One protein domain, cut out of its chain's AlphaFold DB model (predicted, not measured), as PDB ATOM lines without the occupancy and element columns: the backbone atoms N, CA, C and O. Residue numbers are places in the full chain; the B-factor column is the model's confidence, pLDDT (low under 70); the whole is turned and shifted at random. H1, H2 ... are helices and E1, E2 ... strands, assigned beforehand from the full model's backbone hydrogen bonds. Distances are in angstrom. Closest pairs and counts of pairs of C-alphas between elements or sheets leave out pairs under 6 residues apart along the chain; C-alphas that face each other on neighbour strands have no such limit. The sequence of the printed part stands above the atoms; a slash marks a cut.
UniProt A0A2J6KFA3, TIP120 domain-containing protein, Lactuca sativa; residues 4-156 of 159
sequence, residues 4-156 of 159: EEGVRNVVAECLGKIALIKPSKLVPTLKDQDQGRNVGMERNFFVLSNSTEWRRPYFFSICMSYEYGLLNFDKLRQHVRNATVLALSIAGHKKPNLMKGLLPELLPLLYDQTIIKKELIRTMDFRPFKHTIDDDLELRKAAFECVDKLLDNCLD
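What this domain is: This is residues 4 to 156 of the 159 residues of the protein "TIP120 domain-containing protein" of Lactuca sativa (UniProt A0A2J6KFA3). A two-stranded hairpin, E1 and E2, makes an arm on a body of helices, and its tip, residues 125 to 130, stands free. In the body H5 and H8 run side by side, with H7 alongside H8; on the other side H3 packs on H5 and crosses H1, and H2 and H4 lie toward the end far from the arm. The printed part has 153 residues, with eight named helices and two named strands in the order H1 H2 H3 H4 H5 H6 H7 E1 E2 H8; the sheet, E1 - E2, is antiparallel and the class is mostly helix. The whole is compact, with a radius of gyration of the C-alphas of 16.9 A, and spans 58 by 41 by 25 A.

Where its parts are: E1 is residues 121 to 125, from C-alpha 121 at (-39.536, 31.088, 53.099), and E2 is residues 130 to 134. H8, residues 137 to 154, is 25.4 A long and ends with C-alpha 154 at (-13.548, 26.100, 33.319). H5, residues 78 to 94, is 24.6 A long. H6 is residues 96 to 100 and H7 residues 103 to 112. H1, residues 4 to 21, is 26.2 A long and begins with C-alpha 4 at (-45.908, 9.662, 38.836). H2 is residues 23 to 33, H3 residues 40 to 50 and H4 residues 57 to 64.

How they stand to each other: E1 and E2 form an antiparallel hairpin, their directions at 160 degrees; N 122 and O 133, 2.9 A, and N 124 and O 131, 2.8 A, are within hydrogen-bond range. H8 touches H5 at a shallow tilt of 18 degrees, the same way, closest at the C-alphas of Ser 89 and Cys 146, 4.7 A. H8 touches H7 with residues 143 to 147 alone, closest at the C-alphas of Leu 110 and Ala 143, 6.3 A, at a shallow tilt of 22 degrees, opposite ways. H8 touches H6 with residues 150 to 154 alone, the closest C-alphas being Pro 96 and Cys 154, 5.1 A. H5 touches H3 at a steep tilt of 40 degrees, with the C-alphas of Ser 49 and Ala 87 closest at 4.7 A. H3 is about perpendicular to H1, 79 degrees, and touches its residues 9 to 17 alone, closest at the C-alphas of Gly 16 and Val 47, 4.2 A. The packing of the helices is part aligned, part crossed. H2 only just touches H1 and H3, each only at the corner with 3 pairs of C-alphas within 8 A; the closest are Ala 19 and Leu 26, 6.1 A, and Leu 30 and Gly 40, 6.1 A. H4 touches no helix but is close but not clearly touching to H2, the C-alphas of Pro 23 and Phe 59 being 7.4 A apart. H1 and H8 are apart. Every O i to N i+4 pair is within hydrogen-bond range in H1, H3, H4, H5, H6 and H8, against 6 of 7 in H2 and 4 of 6 in H7.

The domain as a whole: The two C-alphas farthest apart, Ser 24 and Pro 128, are 59.0 A apart. The printed part has no cut, and the link from H4 to H5, 13 residues, is long. The mean pLDDT of the printed part is 70.3, and 73 residues are under 70, among them residues 4 to 24 and 30 to 72.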
ATOM      1  N   GLU A   4     -45.848   8.906  40.086       63.25
ATOM      2  CA  GLU A   4     -45.908   9.662  38.836       63.25
ATOM      3  C   GLU A   4     -44.588  10.355  38.473       63.25
ATOM      4  O   GLU A   4     -44.264  10.482  37.295       63.25
ATOM      5  N   GLU A   5     -43.816  10.800  39.465       59.91
ATOM      6  CA  GLU A   5     -42.506  11.416  39.237       59.91
ATOM      7  C   GLU A   5     -41.500  10.374  38.744       59.91
ATOM      8  O   GLU A   5     -40.739  10.631  37.815       59.91
ATOM      9  N   GLY A   6     -41.564   9.156  39.289       59.03
ATOM     10  CA  GLY A   6     -40.767   8.030  38.805       59.03
ATOM     11  C   GLY A   6     -41.055   7.714  37.336       59.03
ATOM     12  O   GLY A   6     -40.127   7.570  36.539       59.03
ATOM     13  N   VAL A   7     -42.333   7.685  36.945       65.12
ATOM     14  CA  VAL A   7     -42.735   7.459  35.545       65.12
ATOM     15  C   VAL A   7     -42.272   8.604  34.641       65.12
ATOM     16  O   VAL A   7     -41.727   8.350  33.564       65.12
ATOM     17  N   ARG A   8     -42.429   9.864  35.073       64.62
ATOM     18  CA  ARG A   8     -41.936  11.036  34.326       64.62
ATOM     19  C   ARG A   8     -40.428  10.958  34.089       64.62
ATOM     20  O   ARG A   8     -39.989  11.230  32.971       64.62
ATOM     21  N   ASN A   9     -39.671  10.509  35.086       60.62
ATOM     22  CA  ASN A   9     -38.223  10.380  34.990       60.62
ATOM     23  C   ASN A   9     -37.796   9.328  33.961       60.62
ATOM     24  O   ASN A   9     -36.942   9.600  33.121       60.62
ATOM     25  N   VAL A  10     -38.435   8.153  33.965       63.34
ATOM     26  CA  VAL A  10     -38.139   7.076  33.002       63.34
ATOM     27  C   VAL A  10     -38.497   7.490  31.572       63.34
ATOM     28  O   VAL A  10     -37.731   7.239  30.637       63.34
ATOM     29  N   VAL A  11     -39.642   8.157  31.384       66.06
ATOM     30  CA  VAL A  11     -40.059   8.677  30.071       66.06
ATOM     31  C   VAL A  11     -39.048   9.695  29.561       66.06
ATOM     32  O   VAL A  11     -38.656   9.650  28.393       66.06
ATOM     33  N   ALA A  12     -38.597  10.591  30.432       60.28
ATOM     34  CA  ALA A  12     -37.610  11.583  30.072       60.28
ATOM     35  C   ALA A  12     -36.232  10.945  29.787       60.28
ATOM     36  O   ALA A  12     -35.612  11.262  28.780       60.28
ATOM     37  N   GLU A  13     -35.773   9.946  30.537       58.12
ATOM     38  CA  GLU A  13     -34.532   9.236  30.187       58.12
ATOM     39  C   GLU A  13     -34.609   8.579  28.791       58.12
ATOM     40  O   GLU A  13     -33.689   8.702  27.973       58.12
ATOM     41  N   CYS A  14     -35.734   7.930  28.473       67.19
ATOM     42  CA  CYS A  14     -35.965   7.325  27.160       67.19
ATOM     43  C   CYS A  14     -35.970   8.369  26.037       67.19
ATOM     44  O   CYS A  14     -35.306   8.189  25.012       67.19
ATOM     45  N   LEU A  15     -36.684   9.480  26.235       64.06
ATOM     46  CA  LEU A  15     -36.716  10.592  25.287       64.06
ATOM     47  C   LEU A  15     -35.313  11.175  25.061       64.06
ATOM     48  O   LEU A  15     -34.984  11.530  23.931       64.06
ATOM     49  N   GLY A  16     -34.448  11.185  26.080       61.97
ATOM     50  CA  GLY A  16     -33.067  11.644  25.946       61.97
ATOM     51  C   GLY A  16     -32.200  10.733  25.117       61.97
ATOM     52  O   GLY A  16     -31.484  11.201  24.232       61.97
ATOM     53  N   LYS A  17     -32.349   9.422  25.290       62.31
ATOM     54  CA  LYS A  17     -31.685   8.447  24.419       62.31
ATOM     55  C   LYS A  17     -32.144   8.596  22.965       62.31
ATOM     56  O   LYS A  17     -31.316   8.549  22.060       62.31
ATOM     57  N   ILE A  18     -33.430   8.860  22.719       68.50
ATOM     58  CA  ILE A  18     -33.950   9.105  21.362       68.50
ATOM     59  C   ILE A  18     -33.400  10.421  20.788       68.50
ATOM     60  O   ILE A  18     -33.022  10.460  19.612       68.50
ATOM     61  N   ALA A  19     -33.302  11.473  21.606       64.00
ATOM     62  CA  ALA A  19     -32.750  12.766  21.208       64.00
ATOM     63  C   ALA A  19     -31.296  12.651  20.729       64.00
ATOM     64  O   ALA A  19     -30.914  13.307  19.760       64.00
ATOM     65  N   LEU A  20     -30.506  11.762  21.341       60.47
ATOM     66  CA  LEU A  20     -29.134  11.472  20.916       60.47
ATOM     67  C   LEU A  20     -29.063  10.783  19.542       60.47
ATOM     68  O   LEU A  20     -28.101  10.995  18.798       60.47
ATOM     69  N   ILE A  21     -30.073   9.983  19.183       67.50
ATOM     70  CA  ILE A  21     -30.116   9.233  17.918       67.50
ATOM     71  C   ILE A  21     -30.677  10.105  16.781       67.50
ATOM     72  O   ILE A  21     -30.109  10.122  15.686       67.50
ATOM     73  N   LYS A  22     -31.785  10.831  17.008       69.38
ATOM     74  CA  LYS A  22     -32.493  11.629  15.980       69.38
ATOM     75  C   LYS A  22     -32.939  13.013  16.494       69.38
ATOM     76  O   LYS A  22     -34.145  13.273  16.574       69.38
ATOM     77  N   PRO A  23     -32.001  13.942  16.760       63.34
ATOM     78  CA  PRO A  23     -32.336  15.262  17.299       63.34
ATOM     79  C   PRO A  23     -33.192  16.092  16.333       63.34
ATOM     80  O   PRO A  23     -34.150  16.729  16.755       63.34
ATOM     81  N   SER A  24     -32.921  16.018  15.025       67.31
ATOM     82  CA  SER A  24     -33.599  16.817  13.991       67.31
ATOM     83  C   SER A  24     -35.092  16.526  13.821       67.31
ATOM     84  O   SER A  24     -35.801  17.345  13.253       67.31
ATOM     85  N   LYS A  25     -35.577  15.373  14.297       71.88
ATOM     86  CA  LYS A  25     -37.008  15.030  14.278       71.88
ATOM     87  C   LYS A  25     -37.659  15.245  15.636       71.88
ATOM     88  O   LYS A  25     -38.780  15.738  15.706       71.88
ATOM     89  N   LEU A  26     -36.959  14.875  16.707       69.50
ATOM     90  CA  LEU A  26     -37.524  14.923  18.049       69.50
ATOM     91  C   LEU A  26     -37.657  16.360  18.561       69.50
ATOM     92  O   LEU A  26     -38.700  16.716  19.093       69.50
ATOM     93  N   VAL A  27     -36.633  17.192  18.365       64.75
ATOM     94  CA  VAL A  27     -36.593  18.553  18.915       64.75
ATOM     95  C   VAL A  27     -37.701  19.453  18.342       64.75
ATOM     96  O   VAL A  27     -38.385  20.094  19.141       64.75
ATOM     97  N   PRO A  28     -37.976  19.462  17.020       68.88
ATOM     98  CA  PRO A  28     -39.130  20.183  16.476       68.88
ATOM     99  C   PRO A  28     -40.469  19.620  16.965       68.88
ATOM    100  O   PRO A  28     -41.343  20.381  17.350       68.88
ATOM    101  N   THR A  29     -40.607  18.292  17.047       70.50
ATOM    102  CA  THR A  29     -41.851  17.658  17.521       70.50
ATOM    103  C   THR A  29     -42.155  18.025  18.975       70.50
ATOM    104  O   THR A  29     -43.302  18.284  19.328       70.50
ATOM    105  N   LEU A  30     -41.129  18.074  19.830       64.44
ATOM    106  CA  LEU A  30     -41.280  18.494  21.222       64.44
ATOM    107  C   LEU A  30     -41.569  19.995  21.339       64.44
ATOM    108  O   LEU A  30     -42.280  20.383  22.258       64.44
ATOM    109  N   LYS A  31     -41.081  20.817  20.398       60.75
ATOM    110  CA  LYS A  31     -41.416  22.245  20.295       60.75
ATOM    111  C   LYS A  31     -42.887  22.444  19.906       60.75
ATOM    112  O   LYS A  31     -43.582  23.204  20.567       60.75
ATOM    113  N   ASP A  32     -43.381  21.703  18.916       65.06
ATOM    114  CA  ASP A  32     -44.774  21.785  18.450       65.06
ATOM    115  C   ASP A  32     -45.782  21.253  19.484       65.06
ATOM    116  O   ASP A  32     -46.914  21.732  19.575       65.06
ATOM    117  N   GLN A  33     -45.372  20.269  20.293       62.06
ATOM    118  CA  GLN A  33     -46.174  19.774  21.416       62.06
ATOM    119  C   GLN A  33     -46.181  20.724  22.621       62.06
ATOM    120  O   GLN A  33     -47.098  20.651  23.444       62.06
ATOM    121  N   ASP A  34     -45.208  21.631  22.725       59.16
ATOM    122  CA  ASP A  34     -45.144  22.651  23.771       59.16
ATOM    123  C   ASP A  34     -46.013  23.859  23.372       59.16
ATOM    124  O   ASP A  34     -45.534  24.964  23.136       59.16
ATOM    125  N   GLN A  35     -47.330  23.641  23.269       51.19
ATOM    126  CA  GLN A  35     -48.341  24.676  23.008       51.19
ATOM    127  C   GLN A  35     -48.480  25.650  24.200       51.19
ATOM    128  O   GLN A  35     -49.515  25.702  24.867       51.19
ATOM    129  N   GLY A  36     -47.417  26.386  24.523       47.97
ATOM    130  CA  GLY A  36     -47.418  27.466  25.511       47.97
ATOM    131  C   GLY A  36     -47.539  27.035  26.977       47.97
ATOM    132  O   GLY A  36     -47.809  27.882  27.825       47.97
ATOM    133  N   ARG A  37     -47.354  25.747  27.311       45.34
ATOM    134  CA  ARG A  37     -47.475  25.266  28.703       45.34
ATOM    135  C   ARG A  37     -46.155  25.199  29.471       45.34
ATOM    136  O   ARG A  37     -46.208  24.932  30.669       45.34
ATOM    137  N   ASN A  38     -45.008  25.478  28.841       48.59
ATOM    138  CA  ASN A  38     -43.691  25.412  29.492       48.59
ATOM    139  C   ASN A  38     -43.396  24.012  30.086       48.59
ATOM    140  O   ASN A  38     -42.640  23.891  31.043       48.59
ATOM    141  N   VAL A  39     -44.017  22.947  29.550       44.59
ATOM    142  CA  VAL A  39     -43.876  21.558  30.050       44.59
ATOM    143  C   VAL A  39     -42.889  20.763  29.187       44.59
ATOM    144  O   VAL A  39     -42.221  19.849  29.676       44.59
ATOM    145  N   GLY A  40     -42.757  21.111  27.902       44.03
ATOM    146  CA  GLY A  40     -41.801  20.478  26.987       44.03
ATOM    147  C   GLY A  40     -40.348  20.783  27.355       44.03
ATOM    148  O   GLY A  40     -39.486  19.908  27.262       44.03
ATOM    149  N   MET A  41     -40.091  21.986  27.864       45.59
ATOM    150  CA  MET A  41     -38.786  22.442  28.344       45.59
ATOM    151  C   MET A  41     -38.283  21.659  29.571       45.59
ATOM    152  O   MET A  41     -37.117  21.270  29.614       45.59
ATOM    153  N   GLU A  42     -39.178  21.330  30.513       47.66
ATOM    154  CA  GLU A  42     -38.868  20.508  31.698       47.66
ATOM    155  C   GLU A  42     -38.489  19.076  31.299       47.66
ATOM    156  O   GLU A  42     -37.521  18.505  31.803       47.66
ATOM    157  N   ARG A  43     -39.240  18.509  30.345       45.09
ATOM    158  CA  ARG A  43     -39.007  17.154  29.838       45.09
ATOM    159  C   ARG A  43     -37.709  17.066  29.060       45.09
ATOM    160  O   ARG A  43     -36.944  16.146  29.315       45.09
ATOM    161  N   ASN A  44     -37.439  18.026  28.176       47.81
ATOM    162  CA  ASN A  44     -36.185  18.113  27.431       47.81
ATOM    163  C   ASN A  44     -34.985  18.245  28.370       47.81
ATOM    164  O   ASN A  44     -33.989  17.556  28.196       47.81
ATOM    165  N   PHE A  45     -35.066  19.057  29.418       48.19
ATOM    166  CA  PHE A  45     -33.915  19.223  30.295       48.19
ATOM    167  C   PHE A  45     -33.670  18.016  31.221       48.19
ATOM    168  O   PHE A  45     -32.522  17.625  31.437       48.19
ATOM    169  N   PHE A  46     -34.724  17.348  31.703       45.88
ATOM    170  CA  PHE A  46     -34.583  16.110  32.485       45.88
ATOM    171  C   PHE A  46     -34.003  14.948  31.652       45.88
ATOM    172  O   PHE A  46     -33.154  14.178  32.109       45.88
ATOM    173  N   VAL A  47     -34.447  14.846  30.399       47.38
ATOM    174  CA  VAL A  47     -33.874  14.017  29.321       47.38
ATOM    175  C   VAL A  47     -32.354  14.216  29.226       47.38
ATOM    176  O   VAL A  47     -31.597  13.253  29.101       47.38
ATOM    177  N   LEU A  48     -31.916  15.473  29.281       49.06
ATOM    178  CA  LEU A  48     -30.533  15.915  29.136       49.06
ATOM    179  C   LEU A  48     -29.683  15.604  30.374       49.06
ATOM    180  O   LEU A  48     -28.620  14.993  30.232       49.06
ATOM    181  N   SER A  49     -30.168  15.939  31.575       46.38
ATOM    182  CA  SER A  49     -29.468  15.713  32.850       46.38
ATOM    183  C   SER A  49     -29.172  14.235  33.115       46.38
ATOM    184  O   SER A  49     -28.115  13.910  33.651       46.38
ATOM    185  N   ASN A  50     -30.075  13.339  32.704       42.34
ATOM    186  CA  ASN A  50     -29.927  11.892  32.889       42.34
ATOM    187  C   ASN A  50     -29.244  11.192  31.710       42.34
ATOM    188  O   ASN A  50     -28.857  10.028  31.819       42.34
ATOM    189  N   SER A  51     -29.052  11.882  30.583       45.72
ATOM    190  CA  SER A  51     -28.271  11.324  29.488       45.72
ATOM    191  C   SER A  51     -26.789  11.308  29.880       45.72
ATOM    192  O   SER A  51     -26.114  12.328  30.049       45.72
ATOM    193  N   THR A  52     -26.249  10.106  30.059       40.16
ATOM    194  CA  THR A  52     -24.842   9.895  30.417       40.16
ATOM    195  C   THR A  52     -23.886  10.320  29.297       40.16
ATOM    196  O   THR A  52     -22.697  10.524  29.553       40.16
ATOM    197  N   GLU A  53     -24.393  10.570  28.088       48.41
ATOM    198  CA  GLU A  53     -23.602  10.592  26.866       48.41
ATOM    199  C   GLU A  53     -23.875  11.841  26.004       48.41
ATOM    200  O   GLU A  53     -24.552  11.810  24.980       48.41
ATOM    201  N   TRP A  54     -23.285  12.972  26.410       48.75
ATOM    202  CA  TRP A  54     -23.303  14.267  25.708       48.75
ATOM    203  C   TRP A  54     -22.376  14.257  24.477       48.75
ATOM    204  O   TRP A  54     -21.397  15.010  24.375       48.75
ATOM    205  N   ARG A  55     -22.627  13.327  23.549       43.72
ATOM    206  CA  ARG A  55     -21.736  13.039  22.415       43.72
ATOM    207  C   ARG A  55     -21.863  14.004  21.232       43.72
ATOM    208  O   ARG A  55     -21.013  13.930  20.351       43.72
ATOM    209  N   ARG A  56     -22.851  14.913  21.167       46.41
ATOM    210  CA  ARG A  56     -23.033  15.793  19.990       46.41
ATOM    211  C   ARG A  56     -23.120  17.293  20.323       46.41
ATOM    212  O   ARG A  56     -23.961  17.665  21.139       46.41
ATOM    213  N   PRO A  57     -22.345  18.164  19.639       43.22
ATOM    214  CA  PRO A  57     -22.394  19.623  19.818       43.22
ATOM    215  C   PRO A  57     -23.764  20.233  19.476       43.22
ATOM    216  O   PRO A  57     -24.168  21.206  20.101       43.22
ATOM    217  N   TYR A  58     -24.526  19.599  18.578       43.03
ATOM    218  CA  TYR A  58     -25.901  19.988  18.235       43.03
ATOM    219  C   TYR A  58     -26.875  19.955  19.418       43.03
ATOM    220  O   TYR A  58     -27.855  20.686  19.434       43.03
ATOM    221  N   PHE A  59     -26.650  19.089  20.407       46.94
ATOM    222  CA  PHE A  59     -27.574  18.959  21.532       46.94
ATOM    223  C   PHE A  59     -27.376  20.090  22.540       46.94
ATOM    224  O   PHE A  59     -28.338  20.691  23.006       46.94
ATOM    225  N   PHE A  60     -26.117  20.453  22.772       50.06
ATOM    226  CA  PHE A  60     -25.752  21.629  23.544       50.06
ATOM    227  C   PHE A  60     -26.199  22.926  22.856       50.06
ATOM    228  O   PHE A  60     -26.773  23.788  23.510       50.06
ATOM    229  N   SER A  61     -26.039  23.038  21.530       47.00
ATOM    230  CA  SER A  61     -26.532  24.205  20.788       47.00
ATOM    231  C   SER A  61     -28.055  24.321  20.821       47.00
ATOM    232  O   SER A  61     -28.563  25.428  20.833       47.00
ATOM    233  N   ILE A  62     -28.797  23.209  20.865       48.56
ATOM    234  CA  ILE A  62     -30.259  23.230  21.013       48.56
ATOM    235  C   ILE A  62     -30.651  23.692  22.424       48.56
ATOM    236  O   ILE A  62     -31.503  24.561  22.549       48.56
ATOM    237  N   CYS A  63     -29.979  23.208  23.474       51.41
ATOM    238  CA  CYS A  63     -30.242  23.634  24.860       51.41
ATOM    239  C   CYS A  63     -29.922  25.102  25.120       51.41
ATOM    240  O   CYS A  63     -30.638  25.769  25.860       51.41
ATOM    241  N   MET A  64     -28.823  25.575  24.531       49.09
ATOM    242  CA  MET A  64     -28.302  26.926  24.721       49.09
ATOM    243  C   MET A  64     -28.784  27.900  23.645       49.09
ATOM    244  O   MET A  64     -28.504  29.092  23.738       49.09
ATOM    245  N   SER A  65     -29.498  27.428  22.615       47.94
ATOM    246  CA  SER A  65     -30.081  28.336  21.630       47.94
ATOM    247  C   SER A  65     -31.151  29.193  22.301       47.94
ATOM    248  O   SER A  65     -32.077  28.696  22.942       47.94
ATOM    249  N   TYR A  66     -30.989  30.502  22.122       38.06
ATOM    250  CA  TYR A  66     -31.862  31.598  22.547       38.06
ATOM    251  C   TYR A  66     -33.364  31.336  22.319       38.06
ATOM    252  O   TYR A  66     -34.198  31.866  23.049       38.06
ATOM    253  N   GLU A  67     -33.720  30.483  21.352       39.84
ATOM    254  CA  GLU A  67     -35.098  30.061  21.072       39.84
ATOM    255  C   GLU A  67     -35.765  29.274  22.206       39.84
ATOM    256  O   GLU A  67     -36.991  29.291  22.295       39.84
ATOM    257  N   TYR A  68     -34.996  28.609  23.074       47.44
ATOM    258  CA  TYR A  68     -35.542  27.804  24.168       47.44
ATOM    259  C   TYR A  68     -35.512  28.511  25.520       47.44
ATOM    260  O   TYR A  68     -35.891  27.894  26.494       47.44
ATOM    261  N   GLY A  69     -35.075  29.768  25.652       51.75
ATOM    262  CA  GLY A  69     -35.270  30.543  26.893       51.75
ATOM    263  C   GLY A  69     -34.791  29.894  28.209       51.75
ATOM    264  O   GLY A  69     -35.174  30.367  29.272       51.75
ATOM    265  N   LEU A  70     -33.967  28.840  28.162       52.44
ATOM    266  CA  LEU A  70     -33.548  28.024  29.314       52.44
ATOM    267  C   LEU A  70     -32.609  28.784  30.255       52.44
ATOM    268  O   LEU A  70     -32.541  28.498  31.444       52.44
ATOM    269  N   LEU A  71     -31.936  29.798  29.717       57.59
ATOM    270  CA  LEU A  71     -31.172  30.784  30.469       57.59
ATOM    271  C   LEU A  71     -32.065  31.808  31.188       57.59
ATOM    272  O   LEU A  71     -31.602  32.542  32.048       57.59
ATOM    273  N   ASN A  72     -33.363  31.855  30.890       65.62
ATOM    274  CA  ASN A  72     -34.302  32.722  31.587       65.62
ATOM    275  C   ASN A  72     -34.922  31.967  32.770       65.62
ATOM    276  O   ASN A  72     -36.085  31.557  32.728       65.62
ATOM    277  N   PHE A  73     -34.118  31.764  33.818       70.12
ATOM    278  CA  PHE A  73     -34.519  31.052  35.036       70.12
ATOM    279  C   PHE A  73     -35.833  31.581  35.633       70.12
ATOM    280  O   PHE A  73     -36.614  30.797  36.169       70.12
ATOM    281  N   ASP A  74     -36.130  32.873  35.481       67.44
ATOM    282  CA  ASP A  74     -37.355  33.490  36.003       67.44
ATOM    283  C   ASP A  74     -38.639  32.985  35.331       67.44
ATOM    284  O   ASP A  74     -39.711  33.013  35.933       67.44
ATOM    285  N   LYS A  75     -38.548  32.469  34.100       67.00
ATOM    286  CA  LYS A  75     -39.686  31.855  33.396       67.00
ATOM    287  C   LYS A  75     -39.861  30.371  33.721       67.00
ATOM    288  O   LYS A  75     -40.874  29.782  33.338       67.00
ATOM    289  N   LEU A  76     -38.892  29.764  34.409       67.56
ATOM    290  CA  LEU A  76     -38.877  28.343  34.731       67.56
ATOM    291  C   LEU A  76     -39.536  28.068  36.087       67.56
ATOM    292  O   LEU A  76     -39.341  28.779  37.081       67.56
ATOM    293  N   ARG A  77     -40.283  26.962  36.155       71.88
ATOM    294  CA  ARG A  77     -40.786  26.440  37.430       71.88
ATOM    295  C   ARG A  77     -39.622  25.982  38.310       71.88
ATOM    296  O   ARG A  77     -38.551  25.634  37.821       71.88
ATOM    297  N   GLN A  78     -39.837  25.976  39.620       72.50
ATOM    298  CA  GLN A  78     -38.779  25.758  40.608       72.50
ATOM    299  C   GLN A  78     -38.029  24.427  40.432       72.50
ATOM    300  O   GLN A  78     -36.800  24.402  40.431       72.50
ATOM    301  N   HIS A  79     -38.747  23.325  40.193       69.69
ATOM    302  CA  HIS A  79     -38.134  22.013  39.948       69.69
ATOM    303  C   HIS A  79     -37.301  21.982  38.659       69.69
ATOM    304  O   HIS A  79     -36.271  21.314  38.597       69.69
ATOM    305  N   VAL A  80     -37.704  22.755  37.652       72.19
ATOM    306  CA  VAL A  80     -37.005  22.875  36.365       72.19
ATOM    307  C   VAL A  80     -35.743  23.693  36.511       72.19
ATOM    308  O   VAL A  80     -34.723  23.321  35.943       72.19
ATOM    309  N   ARG A  81     -35.785  24.776  37.296       77.81
ATOM    310  CA  ARG A  81     -34.588  25.554  37.632       77.81
ATOM    311  C   ARG A  81     -33.545  24.661  38.287       77.81
ATOM    312  O   ARG A  81     -32.399  24.660  37.855       77.81
ATOM    313  N   ASN A  82     -33.960  23.839  39.252       77.31
ATOM    314  CA  ASN A  82     -33.044  22.933  39.942       77.31
ATOM    315  C   ASN A  82     -32.443  21.895  38.985       77.31
ATOM    316  O   ASN A  82     -31.227  21.725  38.937       77.31
ATOM    317  N   ALA A  83     -33.276  21.267  38.148       71.12
ATOM    318  CA  ALA A  83     -32.789  20.377  37.100       71.12
ATOM    319  C   ALA A  83     -31.792  21.099  36.179       71.12
ATOM    320  O   ALA A  83     -30.724  20.552  35.920       71.12
ATOM    321  N   THR A  84     -32.108  22.338  35.774       74.94
ATOM    322  CA  THR A  84     -31.287  23.212  34.915       74.94
ATOM    323  C   THR A  84     -29.877  23.387  35.464       74.94
ATOM    324  O   THR A  84     -28.892  23.063  34.799       74.94
ATOM    325  N   VAL A  85     -29.786  23.811  36.721       80.38
ATOM    326  CA  VAL A  85     -28.522  23.988  37.440       80.38
ATOM    327  C   VAL A  85     -27.723  22.680  37.534       80.38
ATOM    328  O   VAL A  85     -26.504  22.664  37.333       80.38
ATOM    329  N   LEU A  86     -28.394  21.551  37.771       76.50
ATOM    330  CA  LEU A  86     -27.725  20.253  37.850       76.50
ATOM    331  C   LEU A  86     -27.117  19.823  36.511       76.50
ATOM    332  O   LEU A  86     -25.965  19.387  36.492       76.50
ATOM    333  N   ALA A  87     -27.813  19.965  35.375       73.88
ATOM    334  CA  ALA A  87     -27.165  19.596  34.112       73.88
ATOM    335  C   ALA A  87     -26.131  20.618  33.638       73.88
ATOM    336  O   ALA A  87     -25.184  20.208  32.974       73.88
ATOM    337  N   LEU A  88     -26.234  21.893  34.026       78.06
ATOM    338  CA  LEU A  88     -25.136  22.847  33.841       78.06
ATOM    339  C   LEU A  88     -23.880  22.393  34.592       78.06
ATOM    340  O   LEU A  88     -22.793  22.395  34.019       78.06
ATOM    341  N   SER A  89     -24.034  21.896  35.823       81.62
ATOM    342  CA  SER A  89     -22.930  21.313  36.600       81.62
ATOM    343  C   SER A  89     -22.294  20.118  35.881       81.62
ATOM    344  O   SER A  89     -21.072  20.007  35.787       81.62
ATOM    345  N   ILE A  90     -23.122  19.226  35.326       75.31
ATOM    346  CA  ILE A  90     -22.658  18.065  34.554       75.31
ATOM    347  C   ILE A  90     -21.964  18.510  33.258       75.31
ATOM    348  O   ILE A  90     -20.945  17.930  32.881       75.31
ATOM    349  N   ALA A  91     -22.495  19.524  32.573       74.81
ATOM    350  CA  ALA A  91     -21.927  20.066  31.344       74.81
ATOM    351  C   ALA A  91     -20.564  20.730  31.595       74.81
ATOM    352  O   ALA A  91     -19.622  20.454  30.851       74.81
ATOM    353  N   GLY A  92     -20.441  21.508  32.676       78.00
ATOM    354  CA  GLY A  92     -19.183  22.080  33.165       78.00
ATOM    355  C   GLY A  92     -18.111  21.022  33.377       78.00
ATOM    356  O   GLY A  92     -17.015  21.137  32.836       78.00
ATOM    357  N   HIS A  93     -18.468  19.936  34.060       77.81
ATOM    358  CA  HIS A  93     -17.543  18.838  34.322       77.81
ATOM    359  C   HIS A  93     -17.189  18.029  33.060       77.81
ATOM    360  O   HIS A  93     -16.044  17.647  32.846       77.81
ATOM    361  N   LYS A  94     -18.165  17.716  32.195       75.38
ATOM    362  CA  LYS A  94     -17.935  16.837  31.031       75.38
ATOM    363  C   LYS A  94     -17.323  17.553  29.828       75.38
ATOM    364  O   LYS A  94     -16.673  16.898  29.011       75.38
ATOM    365  N   LYS A  95     -17.604  18.846  29.643       74.25
ATOM    366  CA  LYS A  95     -17.220  19.635  28.458       74.25
ATOM    367  C   LYS A  95     -16.864  21.085  28.837       74.25
ATOM    368  O   LYS A  95     -17.492  22.015  28.326       74.25
ATOM    369  N   PRO A  96     -15.807  21.306  29.637       78.88
ATOM    370  CA  PRO A  96     -15.440  22.644  30.103       78.88
ATOM    371  C   PRO A  96     -15.151  23.628  28.961       78.88
ATOM    372  O   PRO A  96     -15.610  24.765  28.984       78.88
ATOM    373  N   ASN A  97     -14.488  23.181  27.886       76.94
ATOM    374  CA  ASN A  97     -14.176  24.035  26.729       76.94
ATOM    375  C   ASN A  97     -15.414  24.603  26.020       76.94
ATOM    376  O   ASN A  97     -15.343  25.672  25.425       76.94
ATOM    377  N   LEU A  98     -16.540  23.891  26.080       72.38
ATOM    378  CA  LEU A  98     -17.800  24.334  25.495       72.38
ATOM    379  C   LEU A  98     -18.527  25.329  26.414       72.38
ATOM    380  O   LEU A  98     -19.194  26.237  25.930       72.38
ATOM    381  N   MET A  99     -18.350  25.184  27.730       75.12
ATOM    382  CA  MET A  99     -18.906  26.089  28.736       75.12
ATOM    383  C   MET A  99     -18.155  27.418  28.819       75.12
ATOM    384  O   MET A  99     -18.794  28.444  29.027       75.12
ATOM    385  N   LYS A 100     -16.832  27.426  28.597       78.12
ATOM    386  CA  LYS A 100     -15.980  28.632  28.669       78.12
ATOM    387  C   LYS A 100     -16.542  29.821  27.885       78.12
ATOM    388  O   LYS A 100     -16.625  30.918  28.423       78.12
ATOM    389  N   GLY A 101     -16.978  29.594  26.643       74.38
ATOM    390  CA  GLY A 101     -17.527  30.652  25.785       74.38
ATOM    391  C   GLY A 101     -18.869  31.224  26.255       74.38
ATOM    392  O   GLY A 101     -19.268  32.282  25.789       74.38
ATOM    393  N   LEU A 102     -19.552  30.541  27.173       75.00
ATOM    394  CA  LEU A 102     -20.882  30.897  27.671       75.00
ATOM    395  C   LEU A 102     -20.864  31.376  29.125       75.00
ATOM    396  O   LEU A 102     -21.882  31.864  29.610       75.00
ATOM    397  N   LEU A 103     -19.725  31.272  29.818       79.81
ATOM    398  CA  LEU A 103     -19.575  31.740  31.197       79.81
ATOM    399  C   LEU A 103     -19.998  33.205  31.399       79.81
ATOM    400  O   LEU A 103     -20.687  33.451  32.388       79.81
ATOM    401  N   PRO A 104     -19.664  34.167  30.508       81.44
ATOM    402  CA  PRO A 104     -20.046  35.565  30.718       81.44
ATOM    403  C   PRO A 104     -21.562  35.783  30.779       81.44
ATOM    404  O   PRO A 104     -22.029  36.630  31.534       81.44
ATOM    405  N   GLU A 105     -22.328  35.009  30.008       77.81
ATOM    406  CA  GLU A 105     -23.792  35.086  29.986       77.81
ATOM    407  C   GLU A 105     -24.420  34.226  31.087       77.81
ATOM    408  O   GLU A 105     -25.423  34.611  31.683       77.81
ATOM    409  N   LEU A 106     -23.826  33.068  31.385       79.00
ATOM    410  CA  LEU A 106     -24.371  32.103  32.332       79.00
ATOM    411  C   LEU A 106     -24.151  32.495  33.796       79.00
ATOM    412  O   LEU A 106     -25.040  32.276  34.618       79.00
ATOM    413  N   LEU A 107     -22.977  33.030  34.141       85.06
ATOM    414  CA  LEU A 107     -22.622  33.328  35.531       85.06
ATOM    415  C   LEU A 107     -23.608  34.299  36.199       85.06
ATOM    416  O   LEU A 107     -24.068  33.959  37.288       85.06
ATOM    417  N   PRO A 108     -24.002  35.438  35.588       87.19
ATOM    418  CA  PRO A 108     -24.997  36.333  36.184       87.19
ATOM    419  C   PRO A 108     -26.309  35.606  36.503       87.19
ATOM    420  O   PRO A 108     -26.817  35.686  37.616       87.19
ATOM    421  N   LEU A 109     -26.790  34.800  35.556       84.69
ATOM    422  CA  LEU A 109     -28.043  34.060  35.681       84.69
ATOM    423  C   LEU A 109     -27.994  32.994  36.783       84.69
ATOM    424  O   LEU A 109     -28.984  32.760  37.478       84.69
ATOM    425  N   LEU A 110     -26.839  32.344  36.943       86.38
ATOM    426  CA  LEU A 110     -26.600  31.348  37.980       86.38
ATOM    427  C   LEU A 110     -26.455  32.003  39.361       86.38
ATOM    428  O   LEU A 110     -27.010  31.491  40.333       86.38
ATOM    429  N   TYR A 111     -25.788  33.159  39.446       89.25
ATOM    430  CA  TYR A 111     -25.707  33.952  40.674       89.25
ATOM    431  C   TYR A 111     -27.079  34.450  41.128       89.25
ATOM    432  O   TYR A 111     -27.362  34.403  42.326       89.25
ATOM    433  N   ASP A 112     -27.972  34.816  40.213       88.81
ATOM    434  CA  ASP A 112     -29.349  35.181  40.565       88.81
ATOM    435  C   ASP A 112     -30.105  34.026  41.244       88.81
ATOM    436  O   ASP A 112     -30.969  34.255  42.094       88.81
ATOM    437  N   GLN A 113     -29.743  32.769  40.947       87.94
ATOM    438  CA  GLN A 113     -30.302  31.600  41.636       87.94
ATOM    439  C   GLN A 113     -29.690  31.357  43.023       87.94
ATOM    440  O   GLN A 113     -30.169  30.487  43.741       87.94
ATOM    441  N   THR A 114     -28.658  32.104  43.430       90.88
ATOM    442  CA  THR A 114     -28.055  32.013  44.778       90.88
ATOM    443  C   THR A 114     -28.689  32.976  45.784       90.88
ATOM    444  O   THR A 114     -28.462  32.860  46.991       90.88
ATOM    445  N   ILE A 115     -29.512  33.915  45.312       91.75
ATOM    446  CA  ILE A 115     -30.137  34.943  46.144       91.75
ATOM    447  C   ILE A 115     -31.272  34.332  46.974       91.75
ATOM    448  O   ILE A 115     -32.114  33.584  46.479       91.75
ATOM    449  N   ILE A 116     -31.314  34.677  48.263       92.44
ATOM    450  CA  ILE A 116     -32.392  34.248  49.158       92.44
ATOM    451  C   ILE A 116     -33.679  35.008  48.816       92.44
ATOM    452  O   ILE A 116     -33.786  36.215  49.042       92.44
ATOM    453  N   LYS A 117     -34.678  34.264  48.341       89.62
ATOM    454  CA  LYS A 117     -36.032  34.739  48.043       89.62
ATOM    455  C   LYS A 117     -36.921  34.588  49.274       89.62
ATOM    456  O   LYS A 117     -37.380  33.491  49.587       89.62
ATOM    457  N   LYS A 118     -37.136  35.683  50.013       91.00
ATOM    458  CA  LYS A 118     -37.912  35.675  51.272       91.00
ATOM    459  C   LYS A 118     -39.358  35.229  51.061       91.00
ATOM    460  O   LYS A 118     -39.951  34.654  51.961       91.00
ATOM    461  N   GLU A 119     -39.899  35.462  49.872       89.56
ATOM    462  CA  GLU A 119     -41.223  35.024  49.441       89.56
ATOM    463  C   GLU A 119     -41.375  33.495  49.352       89.56
ATOM    464  O   GLU A 119     -42.499  33.000  49.363       89.56
ATOM    465  N   LEU A 120     -40.265  32.745  49.314       87.06
ATOM    466  CA  LEU A 120     -40.234  31.275  49.306       87.06
ATOM    467  C   LEU A 120     -39.891  30.675  50.682       87.06
ATOM    468  O   LEU A 120     -39.717  29.461  50.807       87.06
ATOM    469  N   ILE A 121     -39.797  31.513  51.722       92.50
ATOM    470  CA  ILE A 121     -39.536  31.088  53.099       92.50
ATOM    471  C   ILE A 121     -40.815  31.224  53.916       92.50
ATOM    472  O   ILE A 121     -41.375  32.309  54.066       92.50
ATOM    473  N   ARG A 122     -41.254  30.115  54.509       92.38
ATOM    474  CA  ARG A 122     -42.441  30.050  55.366       92.38
ATOM    475  C   ARG A 122     -42.088  29.464  56.723       92.38
ATOM    476  O   ARG A 122     -41.423  28.438  56.816       92.38
ATOM    477  N   THR A 123     -42.567  30.091  57.791       89.56
ATOM    478  CA  THR A 123     -42.418  29.565  59.151       89.56
ATOM    479  C   THR A 123     -43.749  28.996  59.613       89.56
ATOM    480  O   THR A 123     -44.732  29.721  59.738       89.56
ATOM    481  N   MET A 124     -43.781  27.691  59.867       89.44
ATOM    482  CA  MET A 124     -44.910  27.020  60.500       89.44
ATOM    483  C   MET A 124     -44.736  27.069  62.014       89.44
ATOM    484  O   MET A 124     -43.717  26.621  62.549       89.44
ATOM    485  N   ASP A 125     -45.727  27.637  62.692       89.56
ATOM    486  CA  ASP A 125     -45.755  27.734  64.146       89.56
ATOM    487  C   ASP A 125     -46.565  26.565  64.719       89.56
ATOM    488  O   ASP A 125     -47.771  26.443  64.504       89.56
ATOM    489  N   PHE A 126     -45.874  25.691  65.444       89.69
ATOM    490  CA  PHE A 126     -46.436  24.558  66.168       89.69
ATOM    491  C   PHE A 126     -46.537  24.846  67.669       89.69
ATOM    492  O   PHE A 126     -46.548  23.908  68.458       89.69
ATOM    493  N   ARG A 127     -46.630  26.124  68.067       86.06
ATOM    494  CA  ARG A 127     -46.784  26.650  69.431       86.06
ATOM    495  C   ARG A 127     -45.488  26.593  70.275       86.06
ATOM    496  O   ARG A 127     -44.830  27.627  70.344       86.06
ATOM    497  N   PRO A 128     -45.040  25.483  70.911       92.38
ATOM    498  CA  PRO A 128     -43.681  25.432  71.479       92.38
ATOM    499  C   PRO A 128     -42.554  25.379  70.436       92.38
ATOM    500  O   PRO A 128     -41.399  25.607  70.789       92.38
ATOM    501  N   PHE A 129     -42.858  25.079  69.169       88.81
ATOM    502  CA  PHE A 129     -41.855  24.902  68.116       88.81
ATOM    503  C   PHE A 129     -42.159  25.768  66.898       88.81
ATOM    504  O   PHE A 129     -43.310  25.896  66.494       88.81
ATOM    505  N   LYS A 130     -41.114  26.305  66.266       90.06
ATOM    506  CA  LYS A 130     -41.197  26.977  64.964       90.06
ATOM    507  C   LYS A 130     -40.358  26.204  63.962       90.06
ATOM    508  O   LYS A 130     -39.189  25.934  64.224       90.06
ATOM    509  N   HIS A 131     -40.947  25.852  62.827       93.00
ATOM    510  CA  HIS A 131     -40.251  25.177  61.739       93.00
ATOM    511  C   HIS A 131     -40.239  26.078  60.509       93.00
ATOM    512  O   HIS A 131     -41.290  26.403  59.957       93.00
ATOM    513  N   THR A 132     -39.049  26.495  60.090       91.19
ATOM    514  CA  THR A 132     -38.867  27.295  58.879       91.19
ATOM    515  C   THR A 132     -38.609  26.367  57.703       91.19
ATOM    516  O   THR A 132     -37.646  25.603  57.719       91.19
ATOM    517  N   ILE A 133     -39.467  26.449  56.692       91.75
ATOM    518  CA  ILE A 133     -39.302  25.791  55.401       91.75
ATOM    519  C   ILE A 133     -38.849  26.844  54.403       91.75
ATOM    520  O   ILE A 133     -39.481  27.888  54.260       91.75
ATOM    521  N   ASP A 134     -37.768  26.536  53.708       91.81
ATOM    522  CA  ASP A 134     -37.271  27.301  52.580       91.81
ATOM    523  C   ASP A 134     -37.402  26.426  51.340       91.81
ATOM    524  O   ASP A 134     -36.643  25.470  51.164       91.81
ATOM    525  N   ASP A 135     -38.412  26.717  50.522       87.94
ATOM    526  CA  ASP A 135     -38.738  25.875  49.374       87.94
ATOM    527  C   ASP A 135     -37.632  25.945  48.297       87.94
ATOM    528  O   ASP A 135     -37.509  25.024  47.492       87.94
ATOM    529  N   ASP A 136     -36.798  26.996  48.284       89.62
ATOM    530  CA  ASP A 136     -35.728  27.212  47.292       89.62
ATOM    531  C   ASP A 136     -34.337  26.792  47.784       89.62
ATOM    532  O   ASP A 136     -33.343  26.945  47.071       89.62
ATOM    533  N   LEU A 137     -34.242  26.246  48.997       91.06
ATOM    534  CA  LEU A 137     -32.971  25.874  49.614       91.06
ATOM    535  C   LEU A 137     -32.149  24.913  48.746       91.06
ATOM    536  O   LEU A 137     -30.943  25.101  48.595       91.06
ATOM    537  N   GLU A 138     -32.794  23.896  48.173       87.75
ATOM    538  CA  GLU A 138     -32.119  22.895  47.340       87.75
ATOM    539  C   GLU A 138     -31.612  23.490  46.022       87.75
ATOM    540  O   GLU A 138     -30.483  23.204  45.626       87.75
ATOM    541  N   LEU A 139     -32.379  24.395  45.399       88.75
ATOM    542  CA  LEU A 139     -31.927  25.123  44.211       88.75
ATOM    543  C   LEU A 139     -30.670  25.941  44.521       88.75
ATOM    544  O   LEU A 139     -29.704  25.891  43.762       88.75
ATOM    545  N   ARG A 140     -30.660  26.666  45.647       93.62
ATOM    546  CA  ARG A 140     -29.504  27.492  46.023       93.62
ATOM    547  C   ARG A 140     -28.264  26.648  46.289       93.62
ATOM    548  O   ARG A 140     -27.185  27.011  45.831       93.62
ATOM    549  N   LYS A 141     -28.402  25.513  46.982       92.31
ATOM    550  CA  LYS A 141     -27.290  24.567  47.189       92.31
ATOM    551  C   LYS A 141     -26.731  24.071  45.857       92.31
ATOM    552  O   LYS A 141     -25.522  24.137  45.654       92.31
ATOM    553  N   ALA A 142     -27.608  23.645  44.948       88.44
ATOM    554  CA  ALA A 142     -27.205  23.205  43.618       88.44
ATOM    555  C   ALA A 142     -26.512  24.333  42.836       88.44
ATOM    556  O   ALA A 142     -25.542  24.075  42.128       88.44
ATOM    557  N   ALA A 143     -26.972  25.581  42.972       91.50
ATOM    558  CA  ALA A 143     -26.382  26.731  42.289       91.50
ATOM    559  C   ALA A 143     -24.961  27.015  42.786       91.50
ATOM    560  O   ALA A 143     -24.059  27.169  41.964       91.50
ATOM    561  N   PHE A 144     -24.734  26.999  44.104       93.50
ATOM    562  CA  PHE A 144     -23.389  27.134  44.670       93.50
ATOM    563  C   PHE A 144     -22.454  26.018  44.202       93.50
ATOM    564  O   PHE A 144     -21.353  26.300  43.738       93.50
ATOM    565  N   GLU A 145     -22.909  24.766  44.257       90.62
ATOM    566  CA  GLU A 145     -22.126  23.617  43.795       90.62
ATOM    567  C   GLU A 145     -21.819  23.698  42.288       90.62
ATOM    568  O   GLU A 145     -20.746  23.301  41.835       90.62
ATOM    569  N   CYS A 146     -22.749  24.233  41.494       88.81
ATOM    570  CA  CYS A 146     -22.556  24.454  40.066       88.81
ATOM    571  C   CYS A 146     -21.483  25.510  39.793       88.81
ATOM    572  O   CYS A 146     -20.594  25.267  38.977       88.81
ATOM    573  N   VAL A 147     -21.546  26.657  40.480       90.50
ATOM    574  CA  VAL A 147     -20.546  27.730  40.359       90.50
ATOM    575  C   VAL A 147     -19.157  27.206  40.714       90.50
ATOM    576  O   VAL A 147     -18.225  27.438  39.953       90.50
ATOM    577  N   ASP A 148     -19.035  26.459  41.812       89.44
ATOM    578  CA  ASP A 148     -17.772  25.875  42.278       89.44
ATOM    579  C   ASP A 148     -17.168  24.926  41.228       89.44
ATOM    580  O   ASP A 148     -16.040  25.102  40.772       89.44
ATOM    581  N   LYS A 149     -17.980  24.006  40.691       85.69
ATOM    582  CA  LYS A 149     -17.552  23.111  39.602       85.69
ATOM    583  C   LYS A 149     -17.164  23.861  38.334       85.69
ATOM    584  O   LYS A 149     -16.249  23.434  37.628       85.69
ATOM    585  N   LEU A 150     -17.889  24.918  37.978       85.62
ATOM    586  CA  LEU A 150     -17.549  25.730  36.812       85.62
ATOM    587  C   LEU A 150     -16.234  26.477  37.037       85.62
ATOM    588  O   LEU A 150     -15.453  26.580  36.094       85.62
ATOM    589  N   LEU A 151     -15.974  26.935  38.262       85.88
ATOM    590  CA  LEU A 151     -14.712  27.551  38.641       85.88
ATOM    591  C   LEU A 151     -13.555  26.566  38.428       85.88
ATOM    592  O   LEU A 151     -12.673  26.835  37.618       85.88
ATOM    593  N   ASP A 152     -13.635  25.387  39.041       85.38
ATOM    594  CA  ASP A 152     -12.574  24.377  38.986       85.38
ATOM    595  C   ASP A 152     -12.305  23.861  37.570       85.38
ATOM    596  O   ASP A 152     -11.165  23.668  37.171       85.38
ATOM    597  N   ASN A 153     -13.356  23.617  36.782       81.81
ATOM    598  CA  ASN A 153     -13.202  22.946  35.488       81.81
ATOM    599  C   ASN A 153     -13.017  23.921  34.317       81.81
ATOM    600  O   ASN A 153     -12.511  23.529  33.262       81.81
ATOM    601  N   CYS A 154     -13.483  25.168  34.446       76.19
ATOM    602  CA  CYS A 154     -13.548  26.100  33.319       76.19
ATOM    603  C   CYS A 154     -12.612  27.314  33.443       76.19
ATOM    604  O   CYS A 154     -12.395  27.950  32.410       76.19
ATOM    605  N   LEU A 155     -12.025  27.629  34.610       68.75
ATOM    606  CA  LEU A 155     -11.083  28.760  34.749       68.75
ATOM    607  C   LEU A 155      -9.606  28.446  34.454       68.75
ATOM    608  O   LEU A 155      -8.828  29.389  34.313       68.75
ATOM    609  N   ASP A 156      -9.227  27.180  34.258       61.28
ATOM    610  CA  ASP A 156      -7.842  26.713  34.014       61.28
ATOM    611  C   ASP A 156      -7.170  27.225  32.712       61.28
ATOM    612  O   ASP A 156      -6.252  26.614  32.169       61.28
TER     613      ASP A 156